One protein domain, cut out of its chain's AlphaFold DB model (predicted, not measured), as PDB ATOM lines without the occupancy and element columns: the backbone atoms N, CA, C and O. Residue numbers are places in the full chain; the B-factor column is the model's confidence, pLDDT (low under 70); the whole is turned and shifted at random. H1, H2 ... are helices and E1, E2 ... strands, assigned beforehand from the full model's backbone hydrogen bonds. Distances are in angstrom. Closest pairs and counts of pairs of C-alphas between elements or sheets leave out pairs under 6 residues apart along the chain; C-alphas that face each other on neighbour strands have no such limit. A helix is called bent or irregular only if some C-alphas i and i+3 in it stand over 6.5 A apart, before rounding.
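Overview. This is residues 2 to 170 of the 172 residues of an uncharacterized protein of Phascolarctobacterium faecium DSM 14760 (UniProt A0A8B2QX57). Two strongly twisted sheets lie end to end, joined where E4 of the larger sheet runs on into E5 of the smaller, and the long helix H1 covers part of the larger sheet with its residues 23 to 42. Residues 2 to 22 of H1 stick out as a free arm, which adds to the length, while short H3 packs on the smaller sheet and short H4 sits by the end of H1. The printed part has 169 residues with four named helices and nine named strands, in the order H1 E1 H2 E2 E3 E4 E5 H3 E6 E7 E8 E9 H4, and its class is mixed, helices and strands. The sheets, in the orders E3 E4 E7 E8 E9 and E1 E2 E5 E6, are both antiparallel. The whole is only just extended, close to loose, with a radius of gyration of the C-alphas of 23.5 A and spans of 86 by 30 by 25 A.

Along the chain. The larger sheet holds E3, residues 77 to 84, 24.2 A long; E4, residues 92 to 100, 26.3 A; E7, residues 128 to 137, 29.0 A; E8, residues 140 to 150, 30.1 A; and E9, residues 155 to 159, 12.8 A. The smaller sheet holds E1, residues 50 to 55, 15.6 A; E2, residues 67 to 73, 18.9 A; E5, residues 102 to 105; and E6, residues 121 to 123. H1, residues 2 to 42, is 57.5 A long and runs from C-alpha 2 at (80.026, -31.165, -4.232) to C-alpha 42 at (31.546, -59.365, 8.221). It has a kink of 29 degrees near residue 36 and is neither bent nor irregular, but only just: C-alphas 37 and 40 are 6.4 A apart. The short helices are H2, residues 57 to 60, H3, residues 112 to 116, and H4, residues 165 to 169, which ends with C-alpha 169 at (27.963, -55.468, 14.796).

Arrangement. In the larger sheet E3 and E9 are the edge strands. E3 and E4 form a hairpin, with N 79 and O 97 within hydrogen-bond range at 2.8 A. E4 and E7 are antiparallel at 162 degrees, with N 96 and O 132 at 2.9 A. E7, E8 and E9 form a meander, each strand the antiparallel neighbour of the one before, with N 131 and O 147 at 2.8 A and N 157 and O 148 at 2.8 A. H1 and this sheet make two layers, a helix on one face of a sheet. H1 has a height over the sheet of 12.8 A, lies over E3 and E4, and runs slantwise to the strands, at 36 degrees to E4 on the local plane. The closest C-alphas of H1 and E3 are those of Val 27 and Val 82, 6.4 A apart. H4 only grazes the sheet; H1 touches it with residues 37 to 41 alone, the C-alphas of Val 41 and Tyr 166 being closest at 5.6 A. E4 and E5 meet only through their link. In the smaller sheet, N 53 and O 69 of E1 and E2 are 2.9 A apart, N 103 and O 72 of E5 and E2 2.8 A, and N 104 and O 122 of E5 and E6 2.9 A. H3 is on this sheet at a height of 7.4 A, only just over E2, with 3 of its C-alphas falling there; the closest C-alphas are those of Phe 69 and Ala 115, 5.1 A apart. H2 is on neither sheet. Each O i to N i+4 pair is within range in H3 and H4, as are 35 of 37 in H1; H2 is too short for one.

Size, cuts and confidence. The C-alphas farthest apart, those of Thr 2 and Ser 65, are 88.0 A apart. Without residues 2 to 22, which stand free, the body spans 59 by 32 by 21 A. The printed part has no cut and no long link. The mean pLDDT of the printed part is 90.5; residues 2 to 3, 15 to 21 and 48 are under 70.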
ATOM      1  N   THR A   2      81.093 -30.261  -3.741       66.88
ATOM      2  CA  THR A   2      80.026 -31.165  -4.232       66.88
ATOM      3  C   THR A   2      79.947 -32.545  -3.557       66.88
ATOM      4  O   THR A   2      78.857 -32.964  -3.187       66.88
ATOM      5  N   LYS A   3      81.070 -33.240  -3.304       65.56
ATOM      6  CA  LYS A   3      81.052 -34.562  -2.627       65.56
ATOM      7  C   LYS A   3      80.550 -34.512  -1.175       65.56
ATOM      8  O   LYS A   3      79.837 -35.411  -0.752       65.56
ATOM      9  N   ARG A   4      80.901 -33.465  -0.417       77.69
ATOM     10  CA  ARG A   4      80.454 -33.304   0.981       77.69
ATOM     11  C   ARG A   4      78.961 -32.968   1.056       77.69
ATOM     12  O   ARG A   4      78.276 -33.475   1.935       77.69
ATOM     13  N   LEU A   5      78.461 -32.183   0.096       82.31
ATOM     14  CA  LEU A   5      77.038 -31.865  -0.033       82.31
ATOM     15  C   LEU A   5      76.201 -33.108  -0.390       82.31
ATOM     16  O   LEU A   5      75.164 -33.336   0.218       82.31
ATOM     17  N   LEU A   6      76.683 -33.953  -1.308       82.25
ATOM     18  CA  LEU A   6      76.032 -35.221  -1.668       82.25
ATOM     19  C   LEU A   6      75.932 -36.199  -0.488       82.25
ATOM     20  O   LEU A   6      74.890 -36.820  -0.301       82.25
ATOM     21  N   ILE A   7      76.982 -36.310   0.329       84.44
ATOM     22  CA  ILE A   7      76.972 -37.165   1.528       84.44
ATOM     23  C   ILE A   7      75.955 -36.653   2.557       84.44
ATOM     24  O   ILE A   7      75.217 -37.451   3.126       84.44
ATOM     25  N   LEU A   8      75.867 -35.333   2.758       85.12
ATOM     26  CA  LEU A   8      74.872 -34.719   3.643       85.12
ATOM     27  C   LEU A   8      73.436 -34.948   3.155       85.12
ATOM     28  O   LEU A   8      72.571 -35.279   3.960       85.12
ATOM     29  N   ILE A   9      73.188 -34.834   1.847       85.12
ATOM     30  CA  ILE A   9      71.869 -35.102   1.257       85.12
ATOM     31  C   ILE A   9      71.496 -36.582   1.411       85.12
ATOM     32  O   ILE A   9      70.379 -36.884   1.813       85.12
ATOM     33  N   MET A  10      72.425 -37.510   1.162       83.31
ATOM     34  CA  MET A  10      72.162 -38.941   1.359       83.31
ATOM     35  C   MET A  10      71.918 -39.292   2.832       83.31
ATOM     36  O   MET A  10      71.002 -40.055   3.122       83.31
ATOM     37  N   ALA A  11      72.679 -38.709   3.763       80.75
ATOM     38  CA  ALA A  11      72.456 -38.895   5.195       80.75
ATOM     39  C   ALA A  11      71.081 -38.358   5.632       80.75
ATOM     40  O   ALA A  11      70.371 -39.030   6.375       80.75
ATOM     41  N   LEU A  12      70.671 -37.194   5.119       81.19
ATOM     42  CA  LEU A  12      69.351 -36.624   5.389       81.19
ATOM     43  C   LEU A  12      68.225 -37.503   4.822       81.19
ATOM     44  O   LEU A  12      67.244 -37.758   5.512       81.19
ATOM     45  N   LEU A  13      68.385 -38.028   3.604       79.69
ATOM     46  CA  LEU A  13      67.416 -38.938   2.983       79.69
ATOM     47  C   LEU A  13      67.288 -40.270   3.741       79.69
ATOM     48  O   LEU A  13      66.181 -40.780   3.869       79.69
ATOM     49  N   LEU A  14      68.384 -40.810   4.282       70.50
ATOM     50  CA  LEU A  14      68.378 -42.030   5.105       70.50
ATOM     51  C   LEU A  14      67.657 -41.826   6.449       70.50
ATOM     52  O   LEU A  14      66.913 -42.700   6.899       70.50
ATOM     53  N   VAL A  15      67.837 -40.661   7.075       69.31
ATOM     54  CA  VAL A  15      67.114 -40.295   8.305       69.31
ATOM     55  C   VAL A  15      65.623 -40.088   8.018       69.31
ATOM     56  O   VAL A  15      64.784 -40.594   8.754       69.31
ATOM     57  N   CYS A  16      65.274 -39.432   6.906       64.94
ATOM     58  CA  CYS A  16      63.877 -39.271   6.496       64.94
ATOM     59  C   CYS A  16      63.209 -40.605   6.113       64.94
ATOM     60  O   CYS A  16      62.038 -40.823   6.407       64.94
ATOM     61  N   ALA A  17      63.933 -41.524   5.472       59.69
ATOM     62  CA  ALA A  17      63.390 -42.829   5.101       59.69
ATOM     63  C   ALA A  17      63.104 -43.711   6.326       59.69
ATOM     64  O   ALA A  17      62.113 -44.436   6.339       59.69
ATOM     65  N   SER A  18      63.942 -43.639   7.364       59.09
ATOM     66  CA  SER A  18      63.765 -44.429   8.589       59.09
ATOM     67  C   SER A  18      62.624 -43.919   9.473       59.09
ATOM     68  O   SER A  18      61.896 -44.741  10.023       59.09
ATOM     69  N   CYS A  19      62.402 -42.603   9.563       59.34
ATOM     70  CA  CYS A  19      61.245 -42.079  10.297       59.34
ATOM     71  C   CYS A  19      59.912 -42.356   9.580       59.34
ATOM     72  O   CYS A  19      58.934 -42.713  10.230       59.34
ATOM     73  N   LEU A  20      59.879 -42.277   8.245       59.19
ATOM     74  CA  LEU A  20      58.681 -42.592   7.457       59.19
ATOM     75  C   LEU A  20      58.364 -44.095   7.426       59.19
ATOM     76  O   LEU A  20      57.193 -44.473   7.423       59.19
ATOM     77  N   ALA A  21      59.388 -44.956   7.417       58.03
ATOM     78  CA  ALA A  21      59.197 -46.404   7.467       58.03
ATOM     79  C   ALA A  21      58.535 -46.852   8.781       58.03
ATOM     80  O   ALA A  21      57.679 -47.732   8.751       58.03
ATOM     81  N   ASP A  22      58.874 -46.225   9.913       76.75
ATOM     82  CA  ASP A  22      58.295 -46.556  11.222       76.75
ATOM     83  C   ASP A  22      56.802 -46.182  11.305       76.75
ATOM     84  O   ASP A  22      55.975 -46.974  11.756       76.75
ATOM     85  N   GLU A  23      56.416 -45.022  10.765       85.56
ATOM     86  CA  GLU A  23      55.011 -44.584  10.735       85.56
ATOM     87  C   GLU A  23      54.133 -45.480   9.857       85.56
ATOM     88  O   GLU A  23      53.037 -45.873  10.265       85.56
ATOM     89  N   GLN A  24      54.617 -45.842   8.667       89.81
ATOM     90  CA  GLN A  24      53.863 -46.709   7.764       89.81
ATOM     91  C   GLN A  24      53.683 -48.115   8.355       89.81
ATOM     92  O   GLN A  24      52.598 -48.684   8.249       89.81
ATOM     93  N   VAL A  25      54.700 -48.639   9.051       91.56
ATOM     94  CA  VAL A  25      54.612 -49.915   9.779       91.56
ATOM     95  C   VAL A  25      53.527 -49.863  10.858       91.56
ATOM     96  O   VAL A  25      52.739 -50.805  10.975       91.56
ATOM     97  N   VAL A  26      53.426 -48.763  11.610       93.38
ATOM     98  CA  VAL A  26      52.351 -48.583  12.601       93.38
ATOM     99  C   VAL A  26      50.983 -48.576  11.916       93.38
ATOM    100  O   VAL A  26      50.097 -49.326  12.329       93.38
ATOM    101  N   VAL A  27      50.809 -47.804  10.841       95.19
ATOM    102  CA  VAL A  27      49.544 -47.745  10.086       95.19
ATOM    103  C   VAL A  27      49.142 -49.119   9.549       95.19
ATOM    104  O   VAL A  27      47.991 -49.533   9.706       95.19
ATOM    105  N   ASP A  28      50.073 -49.851   8.944       96.00
ATOM    106  CA  ASP A  28      49.783 -51.172   8.386       96.00
ATOM    107  C   ASP A  28      49.477 -52.196   9.483       96.00
ATOM    108  O   ASP A  28      48.559 -53.002   9.325       96.00
ATOM    109  N   SER A  29      50.136 -52.101  10.642       96.62
ATOM    110  CA  SER A  29      49.787 -52.928  11.802       96.62
ATOM    111  C   SER A  29      48.358 -52.668  12.300       96.62
ATOM    112  O   SER A  29      47.679 -53.609  12.712       96.62
ATOM    113  N   PHE A  30      47.867 -51.422  12.228       97.88
ATOM    114  CA  PHE A  30      46.488 -51.102  12.611       97.88
ATOM    115  C   PHE A  30      45.474 -51.686  11.632       97.88
ATOM    116  O   PHE A  30      44.455 -52.228  12.053       97.88
ATOM    117  N   LYS A  31      45.761 -51.632  10.324       97.81
ATOM    118  CA  LYS A  31      44.904 -52.254   9.303       97.81
ATOM    119  C   LYS A  31      44.757 -53.752   9.544       97.81
ATOM    120  O   LYS A  31      43.637 -54.248   9.513       97.81
ATOM    121  N   VAL A  32      45.863 -54.448   9.822       97.81
ATOM    122  CA  VAL A  32      45.845 -55.882  10.155       97.81
ATOM    123  C   VAL A  32      45.029 -56.125  11.423       97.81
ATOM    124  O   VAL A  32      44.119 -56.946  11.411       97.81
ATOM    125  N   HIS A  33      45.281 -55.353  12.484       97.81
ATOM    126  CA  HIS A  33      44.534 -55.465  13.736       97.81
ATOM    127  C   HIS A  33      43.020 -55.317  13.536       97.81
ATOM    128  O   HIS A  33      42.240 -56.120  14.045       97.81
ATOM    129  N   VAL A  34      42.592 -54.316  12.765       97.94
ATOM    130  CA  VAL A  34      41.172 -54.103  12.483       97.94
ATOM    131  C   VAL A  34      40.610 -55.160  11.539       97.94
ATOM    132  O   VAL A  34      39.470 -55.582  11.721       97.94
ATOM    133  N   GLN A  35      41.388 -55.640  10.570       97.12
ATOM    134  CA  GLN A  35      40.979 -56.753   9.719       97.12
ATOM    135  C   GLN A  35      40.684 -58.005  10.558       97.12
ATOM    136  O   GLN A  35      39.632 -58.613  10.369       97.12
ATOM    137  N   ASP A  36      41.534 -58.345  11.526       97.12
ATOM    138  CA  ASP A  36      41.323 -59.490  12.421       97.12
ATOM    139  C   ASP A  36      40.041 -59.355  13.265       97.12
ATOM    140  O   ASP A  36      39.383 -60.353  13.563       97.12
ATOM    141  N   ILE A  37      39.647 -58.124  13.610       96.38
ATOM    142  CA  ILE A  37      38.407 -57.826  14.345       96.38
ATOM    143  C   ILE A  37      37.179 -57.876  13.429       96.38
ATOM    144  O   ILE A  37      36.161 -58.481  13.773       96.38
ATOM    145  N   MET A  38      37.250 -57.221  12.269       96.44
ATOM    146  CA  MET A  38      36.095 -57.020  11.397       96.44
ATOM    147  C   MET A  38      35.800 -58.236  10.526       96.44
ATOM    148  O   MET A  38      34.636 -58.474  10.228       96.44
ATOM    149  N   GLN A  39      36.783 -59.057  10.151       95.38
ATOM    150  CA  GLN A  39      36.525 -60.244   9.323       95.38
ATOM    151  C   GLN A  39      35.506 -61.212   9.957       95.38
ATOM    152  O   GLN A  39      34.531 -61.559   9.285       95.38
ATOM    153  N   PRO A  40      35.616 -61.589  11.249       94.69
ATOM    154  CA  PRO A  40      34.578 -62.368  11.924       94.69
ATOM    155  C   PRO A  40      33.210 -61.680  11.956       94.69
ATOM    156  O   PRO A  40      32.188 -62.360  11.875       94.69
ATOM    157  N   VAL A  41      33.171 -60.347  12.069       94.25
ATOM    158  CA  VAL A  41      31.927 -59.562  12.037       94.25
ATOM    159  C   VAL A  41      31.277 -59.663  10.663       94.25
ATOM    160  O   VAL A  41      30.122 -60.075  10.566       94.25
ATOM    161  N   LEU A  42      32.021 -59.348   9.604       93.44
ATOM    162  CA  LEU A  42      31.546 -59.365   8.221       93.44
ATOM    163  C   LEU A  42      31.111 -60.773   7.796       93.44
ATOM    164  O   LEU A  42      30.081 -60.926   7.147       93.44
ATOM    165  N   ALA A  43      31.796 -61.818   8.270       92.88
ATOM    166  CA  ALA A  43      31.420 -63.208   8.014       92.88
ATOM    167  C   ALA A  43      30.023 -63.593   8.548       92.88
ATOM    168  O   ALA A  43      29.439 -64.576   8.089       92.88
ATOM    169  N   THR A  44      29.455 -62.835   9.497       92.06
ATOM    170  CA  THR A  44      28.072 -63.056   9.963       92.06
ATOM    171  C   THR A  44      27.013 -62.510   8.998       92.06
ATOM    172  O   THR A  44      25.847 -62.910   9.062       92.06
ATOM    173  N   TYR A  45      27.387 -61.628   8.069       89.88
ATOM    174  CA  TYR A  45      26.472 -61.032   7.102       89.88
ATOM    175  C   TYR A  45      26.346 -61.929   5.874       89.88
ATOM    176  O   TYR A  45      27.183 -61.937   4.978       89.88
ATOM    177  N   LYS A  46      25.260 -62.704   5.813       82.31
ATOM    178  CA  LYS A  46      24.880 -63.402   4.581       82.31
ATOM    179  C   LYS A  46      24.168 -62.426   3.649       82.31
ATOM    180  O   LYS A  46      23.287 -61.681   4.083       82.31
ATOM    181  N   LYS A  47      24.505 -62.491   2.362       71.62
ATOM    182  CA  LYS A  47      23.807 -61.760   1.302       71.62
ATOM    183  C   LYS A  47      22.296 -62.028   1.396       71.62
ATOM    184  O   LYS A  47      21.883 -63.181   1.474       71.62
ATOM    185  N   ASP A  48      21.502 -60.958   1.449       69.62
ATOM    186  CA  ASP A  48      20.032 -60.978   1.550       69.62
ATOM    187  C   ASP A  48      19.432 -61.625   2.818       69.62
ATOM    188  O   ASP A  48      18.251 -61.978   2.834       69.62
ATOM    189  N   ALA A  49      20.194 -61.746   3.913       83.56
ATOM    190  CA  ALA A  49      19.655 -62.225   5.188       83.56
ATOM    191  C   ALA A  49      18.572 -61.287   5.742       83.56
ATOM    192  O   ALA A  49      18.852 -60.188   6.221       83.56
ATOM    193  N   VAL A  50      17.325 -61.753   5.705       89.81
ATOM    194  CA  VAL A  50      16.172 -61.069   6.292       89.81
ATOM    195  C   VAL A  50      15.770 -61.726   7.605       89.81
ATOM    196  O   VAL A  50      15.797 -62.946   7.753       89.81
ATOM    197  N   HIS A  51      15.337 -60.898   8.545       91.56
ATOM    198  CA  HIS A  51      14.856 -61.303   9.854       91.56
ATOM    199  C   HIS A  51      13.391 -60.913   9.994       91.56
ATOM    200  O   HIS A  51      13.014 -59.787   9.671       91.56
ATOM    201  N   ILE A  52      12.569 -61.823  10.512       95.19
ATOM    202  CA  ILE A  52      11.188 -61.511  10.889       95.19
ATOM    203  C   ILE A  52      11.145 -61.361  12.402       95.19
ATOM    204  O   ILE A  52      11.428 -62.314  13.130       95.19
ATOM    205  N   ARG A  53      10.835 -60.152  12.869       93.81
ATOM    206  CA  ARG A  53      10.875 -59.771  14.281       93.81
ATOM    207  C   ARG A  53       9.471 -59.429  14.761       93.81
ATOM    208  O   ARG A  53       8.648 -58.945  13.990       93.81
ATOM    209  N   TYR A  54       9.208 -59.698  16.033       95.56
ATOM    210  CA  TYR A  54       7.979 -59.280  16.696       95.56
ATOM    211  C   TYR A  54       8.264 -58.040  17.537       95.56
ATOM    212  O   TYR A  54       9.175 -58.045  18.367       95.56
ATOM    213  N   PHE A  55       7.500 -56.981  17.304       94.44
ATOM    214  CA  PHE A  55       7.498 -55.784  18.122       94.44
ATOM    215  C   PHE A  55       6.461 -55.939  19.230       94.44
ATOM    216  O   PHE A  55       5.266 -56.049  18.957       94.44
ATOM    217  N   ASP A  56       6.930 -55.926  20.474       94.88
ATOM    218  CA  ASP A  56       6.089 -55.971  21.665       94.88
ATOM    219  C   ASP A  56       6.076 -54.582  22.328       94.88
ATOM    220  O   ASP A  56       7.067 -54.207  22.963       94.88
ATOM    221  N   PRO A  57       4.985 -53.805  22.195       93.44
ATOM    222  CA  PRO A  57       4.918 -52.443  22.719       93.44
ATOM    223  C   PRO A  57       5.087 -52.388  24.243       93.44
ATOM    224  O   PRO A  57       5.647 -51.416  24.755       93.44
ATOM    225  N   SER A  58       4.707 -53.448  24.970       92.69
ATOM    226  CA  SER A  58       4.802 -53.487  26.435       92.69
ATOM    227  C   SER A  58       6.249 -53.422  26.936       92.69
ATOM    228  O   SER A  58       6.532 -52.754  27.931       92.69
ATOM    229  N   LYS A  59       7.198 -54.009  26.191       92.44
ATOM    230  CA  LYS A  59       8.641 -53.954  26.494       92.44
ATOM    231  C   LYS A  59       9.243 -52.562  26.325       92.44
ATOM    232  O   LYS A  59      10.361 -52.319  26.774       92.44
ATOM    233  N   HIS A  60       8.509 -51.661  25.682       86.25
ATOM    234  CA  HIS A  60       8.921 -50.292  25.405       86.25
ATOM    235  C   HIS A  60       8.046 -49.259  26.130       86.25
ATOM    236  O   HIS A  60       8.161 -48.069  25.852       86.25
ATOM    237  N   GLY A  61       7.177 -49.692  27.055       91.25
ATOM    238  CA  GLY A  61       6.268 -48.801  27.785       91.25
ATOM    239  C   GLY A  61       5.172 -48.180  26.911       91.25
ATOM    240  O   GLY A  61       4.614 -47.146  27.271       91.25
ATOM    241  N   LEU A  62       4.877 -48.783  25.759       91.06
ATOM    242  CA  LEU A  62       3.862 -48.323  24.816       91.06
ATOM    243  C   LEU A  62       2.574 -49.142  24.972       91.06
ATOM    244  O   LEU A  62       2.606 -50.321  25.327       91.06
ATOM    245  N   GLN A  63       1.431 -48.517  24.685       89.56
ATOM    246  CA  GLN A  63       0.133 -49.194  24.622       89.56
ATOM    247  C   GLN A  63      -0.147 -49.704  23.200       89.56
ATOM    248  O   GLN A  63       0.291 -49.096  22.225       89.56
ATOM    249  N   GLY A  64      -0.904 -50.799  23.080       88.69
ATOM    250  CA  GLY A  64      -1.335 -51.371  21.798       88.69
ATOM    251  C   GLY A  64      -1.036 -52.865  21.661       88.69
ATOM    252  O   GLY A  64      -0.410 -53.474  22.527       88.69
ATOM    253  N   SER A  65      -1.495 -53.462  20.561       89.75
ATOM    254  CA  SER A  65      -1.149 -54.837  20.189       89.75
ATOM    255  C   SER A  65       0.212 -54.883  19.495       89.75
ATOM    256  O   SER A  65       0.507 -54.044  18.640       89.75
ATOM    257  N   GLY A  66       1.037 -55.876  19.829       94.94
ATOM    258  CA  GLY A  66       2.285 -56.118  19.110       94.94
ATOM    259  C   GLY A  66       2.061 -56.621  17.686       94.94
ATOM    260  O   GLY A  66       0.973 -57.078  17.334       94.94
ATOM    261  N   HIS A  67       3.096 -56.528  16.859       96.25
ATOM    262  CA  HIS A  67       3.029 -56.903  15.449       96.25
ATOM    263  C   HIS A  67       4.352 -57.477  14.951       96.25
ATOM    264  O   HIS A  67       5.425 -57.177  15.467       96.25
ATOM    265  N   TRP A  68       4.275 -58.293  13.910       97.75
ATOM    266  CA  TRP A  68       5.420 -58.781  13.163       97.75
ATOM    267  C   TRP A  68       5.836 -57.776  12.096       97.75
ATOM    268  O   TRP A  68       5.005 -57.106  11.485       97.75
ATOM    269  N   PHE A  69       7.136 -57.700  11.856       95.75
ATOM    270  CA  PHE A  69       7.731 -56.887  10.807       95.75
ATOM    271  C   PHE A  69       8.988 -57.573  10.276       95.75
ATOM    272  O   PHE A  69       9.604 -58.411  10.944       95.75
ATOM    273  N   LYS A  70       9.353 -57.238   9.043       95.88
ATOM    274  CA  LYS A  70      10.531 -57.777   8.367       95.88
ATOM    275  C   LYS A  70      11.620 -56.718   8.345       95.88
ATOM    276  O   LYS A  70      11.356 -55.547   8.081       95.88
ATOM    277  N   VAL A  71      12.847 -57.134   8.625       93.50
ATOM    278  CA  VAL A  71      14.028 -56.269   8.585       93.50
ATOM    279  C   VAL A  71      15.187 -56.969   7.913       93.50
ATOM    280  O   VAL A  71      15.255 -58.195   7.857       93.50
ATOM    281  N   ARG A  72      16.136 -56.172   7.449       91.50
ATOM    282  CA  ARG A  72      17.419 -56.628   6.943       91.50
ATOM    283  C   ARG A  72      18.500 -55.759   7.562       91.50
ATOM    284  O   ARG A  72      18.486 -54.541   7.405       91.50
ATOM    285  N   ASN A  73      19.429 -56.384   8.274       89.81
ATOM    286  CA  ASN A  73      20.633 -55.685   8.706       89.81
ATOM    287  C   ASN A  73      21.554 -55.592   7.493       89.81
ATOM    288  O   ASN A  73      21.849 -56.615   6.872       89.81
ATOM    289  N   LEU A  74      21.974 -54.382   7.147       89.88
ATOM    290  CA  LEU A  74      22.946 -54.187   6.082       89.88
ATOM    291  C   LEU A  74      24.349 -54.427   6.630       89.88
ATOM    292  O   LEU A  74      24.597 -54.229   7.823       89.88
ATOM    293  N   GLU A  75      25.243 -54.883   5.756       91.62
ATOM    294  CA  GLU A  75      26.656 -55.041   6.092       91.62
ATOM    295  C   GLU A  75      27.210 -53.705   6.614       91.62
ATOM    296  O   GLU A  75      26.915 -52.657   6.027       91.62
ATOM    297  N   PRO A  76      27.938 -53.701   7.745       92.88
ATOM    298  CA  PRO A  76      28.432 -52.473   8.333       92.88
ATOM    299  C   PRO A  76      29.507 -51.857   7.440       92.88
ATOM    300  O   PRO A  76      30.382 -52.546   6.915       92.88
ATOM    301  N   VAL A  77      29.466 -50.538   7.318       93.38
ATOM    302  CA  VAL A  77      30.505 -49.747   6.661       93.38
ATOM    303  C   VAL A  77      31.461 -49.279   7.747       93.38
ATOM    304  O   VAL A  77      31.023 -48.865   8.817       93.38
ATOM    305  N   TYR A  78      32.766 -49.352   7.502       96.19
ATOM    306  CA  TYR A  78      33.749 -48.882   8.467       96.19
ATOM    307  C   TYR A  78      34.896 -48.127   7.806       96.19
ATOM    308  O   TYR A  78      35.211 -48.328   6.632       96.19
ATOM    309  N   SER A  79      35.520 -47.253   8.587       97.31
ATOM    310  CA  SER A  79      36.687 -46.472   8.200       97.31
ATOM    311  C   SER A  79      37.754 -46.514   9.288       97.31
ATOM    312  O   SER A  79      37.476 -46.810  10.455       97.31
ATOM    313  N   LEU A  80      38.995 -46.264   8.874       97.31
ATOM    314  CA  LEU A  80      40.185 -46.372   9.708       97.31
ATOM    315  C   LEU A  80      40.916 -45.039   9.714       97.31
ATOM    316  O   LEU A  80      41.126 -44.446   8.657       97.31
ATOM    317  N   ASP A  81      41.358 -44.618  10.889       97.62
ATOM    318  CA  ASP A  81      42.228 -43.457  11.055       97.62
ATOM    319  C   ASP A  81      43.331 -43.786  12.068       97.62
ATOM    320  O   ASP A  81      43.110 -44.551  13.006       97.62
ATOM    321  N   VAL A  82      44.526 -43.227  11.880       97.25
ATOM    322  CA  VAL A  82      45.657 -43.379  12.804       97.25
ATOM    323  C   VAL A  82      46.267 -42.010  13.031       97.25
ATOM    324  O   VAL A  82      46.698 -41.338  12.097       97.25
ATOM    325  N   LYS A  83      46.336 -41.607  14.296       95.00
ATOM    326  CA  LYS A  83      46.851 -40.301  14.705       95.00
ATOM    327  C   LYS A  83      48.042 -40.474  15.621       95.00
ATOM    328  O   LYS A  83      48.016 -41.312  16.519       95.00
ATOM    329  N   LYS A  84      49.054 -39.630  15.436       93.31
ATOM    330  CA  LYS A  84      50.064 -39.408  16.472       93.31
ATOM    331  C   LYS A  84      49.412 -38.784  17.695       93.31
ATOM    332  O   LYS A  84      48.421 -38.062  17.589       93.31
ATOM    333  N   ASN A  85      49.980 -39.081  18.847       91.50
ATOM    334  CA  ASN A  85      49.472 -38.660  20.132       91.50
ATOM    335  C   ASN A  85      50.646 -38.313  21.048       91.50
ATOM    336  O   ASN A  85      51.676 -38.981  21.023       91.50
ATOM    337  N   ASP A  86      50.469 -37.303  21.893       91.06
ATOM    338  CA  ASP A  86      51.533 -36.812  22.783       91.06
ATOM    339  C   ASP A  86      51.740 -37.717  24.012       91.06
ATOM    340  O   ASP A  86      52.595 -37.468  24.864       91.06
ATOM    341  N   SER A  87      50.949 -38.786  24.129       87.19
ATOM    342  CA  SER A  87      51.085 -39.764  25.202       87.19
ATOM    343  C   SER A  87      52.354 -40.589  25.029       87.19
ATOM    344  O   SER A  87      52.519 -41.317  24.055       87.19
ATOM    345  N   VAL A  88      53.196 -40.583  26.063       86.69
ATOM    346  CA  VAL A  88      54.341 -41.500  26.178       86.69
ATOM    347  C   VAL A  88      53.880 -42.962  26.224       86.69
ATOM    348  O   VAL A  88      54.584 -43.856  25.762       86.69
ATOM    349  N   MET A  89      52.693 -43.221  26.786       89.25
ATOM    350  CA  MET A  89      52.147 -44.573  26.903       89.25
ATOM    351  C   MET A  89      51.608 -45.089  25.565       89.25
ATOM    352  O   MET A  89      51.839 -46.250  25.231       89.25
ATOM    353  N   TYR A  90      50.924 -44.218  24.817       92.81
ATOM    354  CA  TYR A  90      50.266 -44.523  23.548       92.81
ATOM    355  C   TYR A  90      50.619 -43.461  22.500       92.81
ATOM    356  O   TYR A  90      49.791 -42.582  22.237       92.81
ATOM    357  N   PRO A  91      51.826 -43.516  21.905       92.31
ATOM    358  CA  PRO A  91      52.291 -42.528  20.925       92.31
ATOM    359  C   PRO A  91      51.439 -42.471  19.651       92.31
ATOM    360  O   PRO A  91      51.487 -41.480  18.925       92.31
ATOM    361  N   TYR A  92      50.640 -43.508  19.385       95.81
ATOM    362  CA  TYR A  92      49.657 -43.523  18.305       95.81
ATOM    363  C   TYR A  92      48.290 -43.974  18.815       95.81
ATOM    364  O   TYR A  92      48.195 -44.849  19.679       95.81
ATOM    365  N   ILE A  93      47.239 -43.388  18.243       97.69
ATOM    366  CA  ILE A  93      45.842 -43.762  18.447       97.69
ATOM    367  C   ILE A  93      45.250 -44.185  17.106       97.69
ATOM    368  O   ILE A  93      45.177 -43.383  16.178       97.69
ATOM    369  N   GLY A  94      44.811 -45.434  17.022       98.12
ATOM    370  CA  GLY A  94      43.996 -45.958  15.940       98.12
ATOM    371  C   GLY A  94      42.518 -45.752  16.258       98.12
ATOM    372  O   GLY A  94      42.099 -45.889  17.408       98.12
ATOM    373  N   ILE A  95      41.728 -45.405  15.252       98.50
ATOM    374  CA  ILE A  95      40.284 -45.218  15.356       98.50
ATOM    375  C   ILE A  95      39.632 -46.127  14.324       98.50
ATOM    376  O   ILE A  95      39.887 -46.002  13.127       98.50
ATOM    377  N   LEU A  96      38.792 -47.035  14.808       98.50
ATOM    378  CA  LEU A  96      37.859 -47.805  14.001       98.50
ATOM    379  C   LEU A  96      36.478 -47.166  14.154       98.50
ATOM    380  O   LEU A  96      35.877 -47.234  15.226       98.50
ATOM    381  N   ASP A  97      36.007 -46.519  13.095       97.88
ATOM    382  CA  ASP A  97      34.681 -45.903  13.018       97.88
ATOM    383  C   ASP A  97      33.770 -46.824  12.191       97.88
ATOM    384  O   ASP A  97      34.126 -47.189  11.070       97.88
ATOM    385  N   VAL A  98      32.653 -47.271  12.772       97.06
ATOM    386  CA  VAL A  98      31.763 -48.285  12.193       97.06
ATOM    387  C   VAL A  98      30.321 -47.800  12.220       97.06
ATOM    388  O   VAL A  98      29.789 -47.447  13.275       97.06
ATOM    389  N   GLU A  99      29.666 -47.876  11.068       93.88
ATOM    390  CA  GLU A  99      28.257 -47.572  10.871       93.88
ATOM    391  C   GLU A  99      27.492 -48.822  10.429       93.88
ATOM    392  O   GLU A  99      27.904 -49.546   9.521       93.88
ATOM    393  N   ARG A 100      26.331 -49.066  11.041       90.81
ATOM    394  CA  ARG A 100      25.388 -50.100  10.607       90.81
ATOM    395  C   ARG A 100      24.003 -49.525  10.392       90.81
ATOM    396  O   ARG A 100      23.394 -48.948  11.297       90.81
ATOM    397  N   TYR A 101      23.483 -49.811   9.208       88.81
ATOM    398  CA  TYR A 101      22.140 -49.459   8.784       88.81
ATOM    399  C   TYR A 101      21.222 -50.678   8.856       88.81
ATOM    400  O   TYR A 101      21.632 -51.821   8.642       88.81
ATOM    401  N   THR A 102      19.955 -50.423   9.158       89.94
ATOM    402  CA  THR A 102      18.899 -51.437   9.110       89.94
ATOM    403  C   THR A 102      17.879 -51.009   8.078       89.94
ATOM    404  O   THR A 102      17.348 -49.906   8.152       89.94
ATOM    405  N   GLU A 103      17.582 -51.881   7.132       92.19
ATOM    406  CA  GLU A 103      16.444 -51.728   6.243       92.19
ATOM    407  C   GLU A 103      15.203 -52.329   6.919       92.19
ATOM    408  O   GLU A 103      15.221 -53.472   7.386       92.19
ATOM    409  N   ILE A 104      14.127 -51.548   6.994       93.19
ATOM    410  CA  ILE A 104      12.843 -51.968   7.557       93.19
ATOM    411  C   ILE A 104      11.843 -52.090   6.413       93.19
ATOM    412  O   ILE A 104      11.661 -51.163   5.624       93.19
ATOM    413  N   PHE A 105      11.185 -53.240   6.328       95.12
ATOM    414  CA  PHE A 105      10.116 -53.463   5.368       95.12
ATOM    415  C   PHE A 105       8.821 -52.871   5.921       95.12
ATOM    416  O   PHE A 105       8.476 -53.074   7.084       95.12
ATOM    417  N   THR A 106       8.123 -52.103   5.091       92.94
ATOM    418  CA  THR A 106       6.940 -51.340   5.490       92.94
ATOM    419  C   THR A 106       5.806 -52.266   5.904       92.94
ATOM    420  O   THR A 106       5.495 -53.201   5.169       92.94
ATOM    421  N   GLY A 107       5.127 -51.936   7.001       91.62
ATOM    422  CA  GLY A 107       3.916 -52.617   7.452       91.62
ATOM    423  C   GLY A 107       4.035 -53.186   8.862       91.62
ATOM    424  O   GLY A 107       5.125 -53.467   9.359       91.62
ATOM    425  N   SER A 108       2.878 -53.362   9.493       93.19
ATOM    426  CA  SER A 108       2.722 -54.010  10.793       93.19
ATOM    427  C   SER A 108       1.768 -55.178  10.608       93.19
ATOM    428  O   SER A 108       0.604 -54.971  10.265       93.19
ATOM    429  N   TYR A 109       2.265 -56.398  10.793       96.31
ATOM    430  CA  TYR A 109       1.544 -57.607  10.406       96.31
ATOM    431  C   TYR A 109       1.117 -58.432  11.626       96.31
ATOM    432  O   TYR A 109       1.897 -58.587  12.565       96.31
ATOM    433  N   PRO A 110      -0.092 -59.010  11.639       94.94
ATOM    434  CA  PRO A 110      -0.539 -59.894  12.715       94.94
ATOM    435  C   PRO A 110       0.206 -61.238  12.741       94.94
ATOM    436  O   PRO A 110       0.331 -61.838  13.808       94.94
ATOM    437  N   THR A 111       0.737 -61.707  11.603       96.56
ATOM    438  CA  THR A 111       1.409 -63.014  11.479       96.56
ATOM    439  C   THR A 111       2.827 -62.902  10.915       96.56
ATOM    440  O   THR A 111       3.176 -61.956  10.201       96.56
ATOM    441  N   LYS A 112       3.666 -63.898  11.228       96.50
ATOM    442  CA  LYS A 112       5.053 -63.978  10.744       96.50
ATOM    443  C   LYS A 112       5.100 -64.195   9.227       96.50
ATOM    444  O   LYS A 112       5.959 -63.645   8.538       96.50
ATOM    445  N   GLU A 113       4.164 -64.983   8.712       96.56
ATOM    446  CA  GLU A 113       4.014 -65.339   7.305       96.56
ATOM    447  C   GLU A 113       3.660 -64.113   6.463       96.56
ATOM    448  O   GLU A 113       4.264 -63.900   5.413       96.56
ATOM    449  N   GLU A 114       2.735 -63.271   6.923       95.94
ATOM    450  CA  GLU A 114       2.417 -62.014   6.239       95.94
ATOM    451  C   GLU A 114       3.609 -61.056   6.221       95.94
ATOM    452  O   GLU A 114       3.963 -60.553   5.153       95.94
ATOM    453  N   ALA A 115       4.301 -60.887   7.354       96.69
ATOM    454  CA  ALA A 115       5.504 -60.056   7.416       96.69
ATOM    455  C   ALA A 115       6.600 -60.530   6.447       96.69
ATOM    456  O   ALA A 115       7.291 -59.716   5.836       96.69
ATOM    457  N   SER A 116       6.753 -61.846   6.259       94.69
ATOM    458  CA  SER A 116       7.765 -62.410   5.351       94.69
ATOM    459  C   SER A 116       7.586 -61.988   3.888       94.69
ATOM    460  O   SER A 116       8.580 -61.822   3.171       94.69
ATOM    461  N   LYS A 117       6.334 -61.744   3.477       95.50
ATOM    462  CA  LYS A 117       5.941 -61.339   2.121       95.50
ATOM    463  C   LYS A 117       6.082 -59.835   1.882       95.50
ATOM    464  O   LYS A 117       5.814 -59.381   0.779       95.50
ATOM    465  N   ALA A 118       6.484 -59.054   2.886       95.12
ATOM    466  CA  ALA A 118       6.719 -57.630   2.704       95.12
ATOM    467  C   ALA A 118       7.878 -57.394   1.715       95.12
ATOM    468  O   ALA A 118       8.947 -58.006   1.835       95.12
ATOM    469  N   GLU A 119       7.652 -56.499   0.751       94.00
ATOM    470  CA  GLU A 119       8.603 -56.181  -0.327       94.00
ATOM    471  C   GLU A 119       9.078 -54.730  -0.286       94.00
ATOM    472  O   GLU A 119      10.258 -54.466  -0.489       94.00
ATOM    473  N   LYS A 120       8.174 -53.787  -0.002       95.56
ATOM    474  CA  LYS A 120       8.525 -52.370   0.107       95.56
ATOM    475  C   LYS A 120       9.312 -52.134   1.388       95.56
ATOM    476  O   LYS A 120       8.911 -52.603   2.453       95.56
ATOM    477  N   SER A 121      10.397 -51.381   1.290       94.62
ATOM    478  CA  SER A 121      11.303 -51.107   2.400       94.62
ATOM    479  C   SER A 121      11.797 -49.665   2.398       94.62
ATOM    480  O   SER A 121      11.634 -48.923   1.428       94.62
ATOM    481  N   TYR A 122      12.375 -49.264   3.526       93.44
ATOM    482  CA  TYR A 122      13.095 -48.010   3.692       93.44
ATOM    483  C   TYR A 122      14.300 -48.213   4.615       93.44
ATOM    484  O   TYR A 122      14.323 -49.120   5.454       93.44
ATOM    485  N   LEU A 123      15.307 -47.351   4.480       90.56
ATOM    486  CA  LEU A 123      16.427 -47.303   5.417       90.56
ATOM    487  C   LEU A 123      15.973 -46.668   6.730       90.56
ATOM    488  O   LEU A 123      15.438 -45.561   6.747       90.56
ATOM    489  N   SER A 124      16.183 -47.378   7.832       86.75
ATOM    490  CA  SER A 124      15.906 -46.871   9.168       86.75
ATOM    491  C   SER A 124      16.817 -45.698   9.498       86.75
ATOM    492  O   SER A 124      18.026 -45.757   9.283       86.75
ATOM    493  N   ASN A 125      16.240 -44.681  10.135       79.38
ATOM    494  CA  ASN A 125      16.997 -43.573  10.713       79.38
ATOM    495  C   ASN A 125      17.732 -43.975  12.003       79.38
ATOM    496  O   ASN A 125      18.534 -43.200  12.502       79.38
ATOM    497  N   ALA A 126      17.456 -45.157  12.567       76.19
ATOM    498  CA  ALA A 126      18.138 -45.665  13.756       76.19
ATOM    499  C   ALA A 126      19.487 -46.302  13.375       76.19
ATOM    500  O   ALA A 126      19.646 -47.525  13.421       76.19
ATOM    501  N   MET A 127      20.436 -45.463  12.957       82.88
ATOM    502  CA  MET A 127      21.800 -45.872  12.632       82.88
ATOM    503  C   MET A 127      22.558 -46.237  13.910       82.88
ATOM    504  O   MET A 127      22.494 -45.534  14.919       82.88
ATOM    505  N   GLN A 128      23.321 -47.327  13.865       88.50
ATOM    506  CA  GLN A 128      24.324 -47.589  14.890       88.50
ATOM    507  C   GLN A 128      25.668 -47.085  14.403       88.50
ATOM    508  O   GLN A 128      26.221 -47.650  13.468       88.50
ATOM    509  N   HIS A 129      26.191 -46.052  15.053       94.94
ATOM    510  CA  HIS A 129      27.479 -45.456  14.718       94.94
ATOM    511  C   HIS A 129      28.378 -45.481  15.945       94.94
ATOM    512  O   HIS A 129      28.033 -44.913  16.980       94.94
ATOM    513  N   TRP A 130      29.491 -46.200  15.851       97.44
ATOM    514  CA  TRP A 130      30.410 -46.436  16.957       97.44
ATOM    515  C   TRP A 130      31.838 -46.091  16.569       97.44
ATOM    516  O   TRP A 130      32.245 -46.266  15.425       97.44
ATOM    517  N   ARG A 131      32.611 -45.651  17.560       98.12
ATOM    518  CA  ARG A 131      34.049 -45.429  17.453       98.12
ATOM    519  C   ARG A 131      34.776 -46.229  18.512       98.12
ATOM    520  O   ARG A 131      34.514 -46.077  19.706       98.12
ATOM    521  N   PHE A 132      35.728 -47.033  18.072       98.44
ATOM    522  CA  PHE A 132      36.627 -47.783  18.933       98.44
ATOM    523  C   PHE A 132      38.021 -47.196  18.795       98.44
ATOM    524  O   PHE A 132      38.564 -47.089  17.695       98.44
ATOM    525  N   TYR A 133      38.585 -46.791  19.923       98.31
ATOM    526  CA  TYR A 133      39.899 -46.179  19.996       98.31
ATOM    527  C   TYR A 133      40.896 -47.196  20.521       98.31
ATOM    528  O   TYR A 133      40.643 -47.866  21.525       98.31
ATOM    529  N   TYR A 134      42.045 -47.252  19.868       98.12
ATOM    530  CA  TYR A 134      43.110 -48.195  20.144       98.12
ATOM    531  C   TYR A 134      44.418 -47.450  20.373       98.12
ATOM    532  O   TYR A 134      44.866 -46.710  19.507       98.12
ATOM    533  N   GLY A 135      45.037 -47.627  21.534       97.44
ATOM    534  CA  GLY A 135      46.370 -47.116  21.819       97.44
ATOM    535  C   GLY A 135      47.444 -48.085  21.339       97.44
ATOM    536  O   GLY A 135      47.366 -49.279  21.622       97.44
ATOM    537  N   TYR A 136      48.449 -47.577  20.627       96.25
ATOM    538  CA  TYR A 136      49.608 -48.371  20.227       96.25
ATOM    539  C   TYR A 136      50.665 -48.372  21.324       96.25
ATOM    540  O   TYR A 136      51.187 -47.316  21.676       96.25
ATOM    541  N   GLN A 137      51.026 -49.543  21.836       90.31
ATOM    542  CA  GLN A 137      52.093 -49.692  22.817       90.31
ATOM    543  C   GLN A 137      52.872 -50.985  22.572       90.31
ATOM    544  O   GLN A 137      52.292 -52.056  22.420       90.31
ATOM    545  N   LYS A 138      54.212 -50.899  22.563       87.94
ATOM    546  CA  LYS A 138      55.119 -52.064  22.464       87.94
ATOM    547  C   LYS A 138      54.767 -53.022  21.307       87.94
ATOM    548  O   LYS A 138      54.806 -54.240  21.475       87.94
ATOM    549  N   GLY A 139      54.407 -52.476  20.143       89.06
ATOM    550  CA  GLY A 139      54.072 -53.277  18.963       89.06
ATOM    551  C   GLY A 139      52.639 -53.816  18.920       89.06
ATOM    552  O   GLY A 139      52.346 -54.658  18.078       89.06
ATOM    553  N   LYS A 140      51.758 -53.394  19.835       93.06
ATOM    554  CA  LYS A 140      50.384 -53.903  19.949       93.06
ATOM    555  C   LYS A 140      49.369 -52.773  20.044       93.06
ATOM    556  O   LYS A 140      49.679 -51.698  20.549       93.06
ATOM    557  N   TRP A 141      48.153 -53.061  19.591       97.25
ATOM    558  CA  TRP A 141      46.990 -52.190  19.716       97.25
ATOM    559  C   TRP A 141      46.118 -52.651  20.879       97.25
ATOM    560  O   TRP A 141      45.692 -53.804  20.927       97.25
ATOM    561  N   GLU A 142      45.856 -51.748  21.815       95.69
ATOM    562  CA  GLU A 142      45.003 -51.995  22.973       95.69
ATOM    563  C   GLU A 142      43.806 -51.060  22.922       95.69
ATOM    564  O   GLU A 142      43.968 -49.854  22.758       95.69
ATOM    565  N   LYS A 143      42.591 -51.591  23.070       97.44
ATOM    566  CA  LYS A 143      41.392 -50.753  23.140       97.44
ATOM    567  C   LYS A 143      41.499 -49.840  24.361       97.44
ATOM    568  O   LYS A 143      41.735 -50.324  25.462       97.44
ATOM    569  N   THR A 144      41.321 -48.537  24.165       96.62
ATOM    570  CA  THR A 144      41.436 -47.507  25.214       96.62
ATOM    571  C   THR A 144      40.122 -46.781  25.473       96.62
ATOM    572  O   THR A 144      39.893 -46.302  26.582       96.62
ATOM    573  N   LYS A 145      39.240 -46.699  24.471       97.44
ATOM    574  CA  LYS A 145      37.963 -45.988  24.580       97.44
ATOM    575  C   LYS A 145      36.953 -46.521  23.569       97.44
ATOM    576  O   LYS A 145      37.322 -46.942  22.475       97.44
ATOM    577  N   VAL A 146      35.679 -46.470  23.938       98.25
ATOM    578  CA  VAL A 146      34.548 -46.780  23.059       98.25
ATOM    579  C   VAL A 146      33.556 -45.633  23.139       98.25
ATOM    580  O   VAL A 146      33.251 -45.151  24.231       98.25
ATOM    581  N   GLU A 147      33.064 -45.191  21.989       97.75
ATOM    582  CA  GLU A 147      31.988 -44.216  21.892       97.75
ATOM    583  C   GLU A 147      30.896 -44.700  20.943       97.75
ATOM    584  O   GLU A 147      31.176 -45.391  19.965       97.75
ATOM    585  N   PHE A 148      29.662 -44.282  21.198       95.75
ATOM    586  CA  PHE A 148      28.536 -44.467  20.292       95.75
ATOM    587  C   PHE A 148      27.849 -43.131  20.032       95.75
ATOM    588  O   PHE A 148      27.736 -42.284  20.922       95.75
ATOM    589  N   TYR A 149      27.389 -42.928  18.806       94.00
ATOM    590  CA  TYR A 149      26.602 -41.768  18.445       94.00
ATOM    591  C   TYR A 149      25.167 -41.954  18.923       94.00
ATOM    592  O   TYR A 149      24.514 -42.961  18.638       94.00
ATOM    593  N   ARG A 150      24.658 -40.963  19.649       85.56
ATOM    594  CA  ARG A 150      23.269 -40.930  20.083       85.56
ATOM    595  C   ARG A 150      22.522 -39.871  19.294       85.56
ATOM    596  O   ARG A 150      22.678 -38.677  19.544       85.56
ATOM    597  N   ASP A 151      21.643 -40.316  18.403       81.62
ATOM    598  CA  ASP A 151      20.879 -39.430  17.522       81.62
ATOM    599  C   ASP A 151      20.029 -38.393  18.262       81.62
ATOM    600  O   ASP A 151      19.922 -37.254  17.813       81.62
ATOM    601  N   THR A 152      19.462 -38.753  19.417       80.25
ATOM    602  CA  THR A 152      18.656 -37.832  20.233       80.25
ATOM    603  C   THR A 152      19.480 -36.701  20.844       80.25
ATOM    604  O   THR A 152      18.939 -35.638  21.120       80.25
ATOM    605  N   GLU A 153      20.778 -36.917  21.065       84.25
ATOM    606  CA  GLU A 153      21.695 -35.927  21.646       84.25
ATOM    607  C   GLU A 153      22.648 -35.324  20.604       84.25
ATOM    608  O   GLU A 153      23.442 -34.445  20.930       84.25
ATOM    609  N   LYS A 154      22.583 -35.810  19.357       88.31
ATOM    610  CA  LYS A 154      23.431 -35.419  18.225       88.31
ATOM    611  C   LYS A 154      24.928 -35.381  18.548       88.31
ATOM    612  O   LYS A 154      25.661 -34.534  18.039       88.31
ATOM    613  N   ARG A 155      25.399 -36.322  19.373       93.06
ATOM    614  CA  ARG A 155      26.799 -36.404  19.813       93.06
ATOM    615  C   ARG A 155      27.243 -37.831  20.114       93.06
ATOM    616  O   ARG A 155      26.417 -38.717  20.338       93.06
ATOM    617  N   PHE A 156      28.559 -38.010  20.174       94.44
ATOM    618  CA  PHE A 156      29.184 -39.219  20.696       94.44
ATOM    619  C   PHE A 156      29.150 -39.242  22.221       94.44
ATOM    620  O   PHE A 156      29.431 -38.242  22.884       94.44
ATOM    621  N   MET A 157      28.815 -40.408  22.756       95.38
ATOM    622  CA  MET A 157      28.769 -40.710  24.177       95.38
ATOM    623  C   MET A 157      29.742 -41.845  24.461       95.38
ATOM    624  O   MET A 157      29.806 -42.805  23.698       95.38
ATOM    625  N   SER A 158      30.502 -41.745  25.549       96.25
ATOM    626  CA  SER A 158      31.391 -42.832  25.962       96.25
ATOM    627  C   SER A 158      30.598 -44.037  26.464       96.25
ATOM    628  O   SER A 158      29.562 -43.879  27.111       96.25
ATOM    629  N   ASP A 159      31.123 -45.229  26.204       95.62
ATOM    630  CA  ASP A 159      30.586 -46.493  26.702       95.62
ATOM    631  C   ASP A 159      31.689 -47.349  27.345       95.62
ATOM    632  O   ASP A 159      32.864 -46.969  27.414       95.62
ATOM    633  N   LYS A 160      31.308 -48.519  27.856       95.44
ATOM    634  CA  LYS A 160      32.203 -49.478  28.489       95.44
ATOM    635  C   LYS A 160      33.211 -50.009  27.477       95.44
ATOM    636  O   LYS A 160      32.852 -50.568  26.445       95.44
ATOM    637  N   ILE A 161      34.482 -49.960  27.860       95.69
ATOM    638  CA  ILE A 161      35.605 -50.482  27.072       95.69
ATOM    639  C   ILE A 161      35.506 -51.987  26.775       95.69
ATOM    640  O   ILE A 161      36.110 -52.479  25.829       95.69
ATOM    641  N   THR A 162      34.729 -52.721  27.577       95.31
ATOM    642  CA  THR A 162      34.494 -54.161  27.414       95.31
ATOM    643  C   THR A 162      33.556 -54.490  26.254       95.31
ATOM    644  O   THR A 162      33.444 -55.657  25.901       95.31
ATOM    645  N   ILE A 163      32.858 -53.501  25.682       95.00
ATOM    646  CA  ILE A 163      32.020 -53.713  24.501       95.00
ATOM    647  C   ILE A 163      32.912 -54.069  23.314       95.00
ATOM    648  O   ILE A 163      33.894 -53.382  23.001       95.00
ATOM    649  N   THR A 164      32.555 -55.161  22.646       94.88
ATOM    650  CA  THR A 164      33.259 -55.624  21.456       94.88
ATOM    651  C   THR A 164      32.521 -55.218  20.189       94.88
ATOM    652  O   THR A 164      31.297 -55.100  20.153       94.88
ATOM    653  N   GLU A 165      33.284 -55.042  19.122       95.19
ATOM    654  CA  GLU A 165      32.801 -54.815  17.768       95.19
ATOM    655  C   GLU A 165      31.863 -55.950  17.355       95.19
ATOM    656  O   GLU A 165      30.817 -55.710  16.763       95.19
ATOM    657  N   TYR A 166      32.184 -57.184  17.747       94.69
ATOM    658  CA  TYR A 166      31.338 -58.342  17.498       94.69
ATOM    659  C   TYR A 166      29.995 -58.278  18.237       94.69
ATOM    660  O   TYR A 166      28.966 -58.640  17.669       94.69
ATOM    661  N   ASP A 167      29.959 -57.797  19.480       92.44
ATOM    662  CA  ASP A 167      28.702 -57.670  20.228       92.44
ATOM    663  C   ASP A 167      27.759 -56.637  19.625       92.44
ATOM    664  O   ASP A 167      26.542 -56.833  19.627       92.44
ATOM    665  N   VAL A 168      28.317 -55.559  19.078       91.56
ATOM    666  CA  VAL A 168      27.536 -54.491  18.455       91.56
ATOM    667  C   VAL A 168      27.130 -54.875  17.034       91.56
ATOM    668  O   VAL A 168      25.959 -54.752  16.658       91.56
ATOM    669  N   PHE A 169      28.084 -55.368  16.245       92.94
ATOM    670  CA  PHE A 169      27.963 -55.468  14.796       92.94
ATOM    671  C   PHE A 169      27.802 -56.882  14.262       92.94
ATOM    672  O   PHE A 169      27.578 -56.999  13.069       92.94
ATOM    673  N   ALA A 170      27.842 -57.959  15.046       89.62
ATOM    674  CA  ALA A 170      27.453 -59.262  14.503       89.62
ATOM    675  C   ALA A 170      25.980 -59.246  14.045       89.62
ATOM    676  O   ALA A 170      25.103 -58.676  14.705       89.62
TER     677      ALA A 170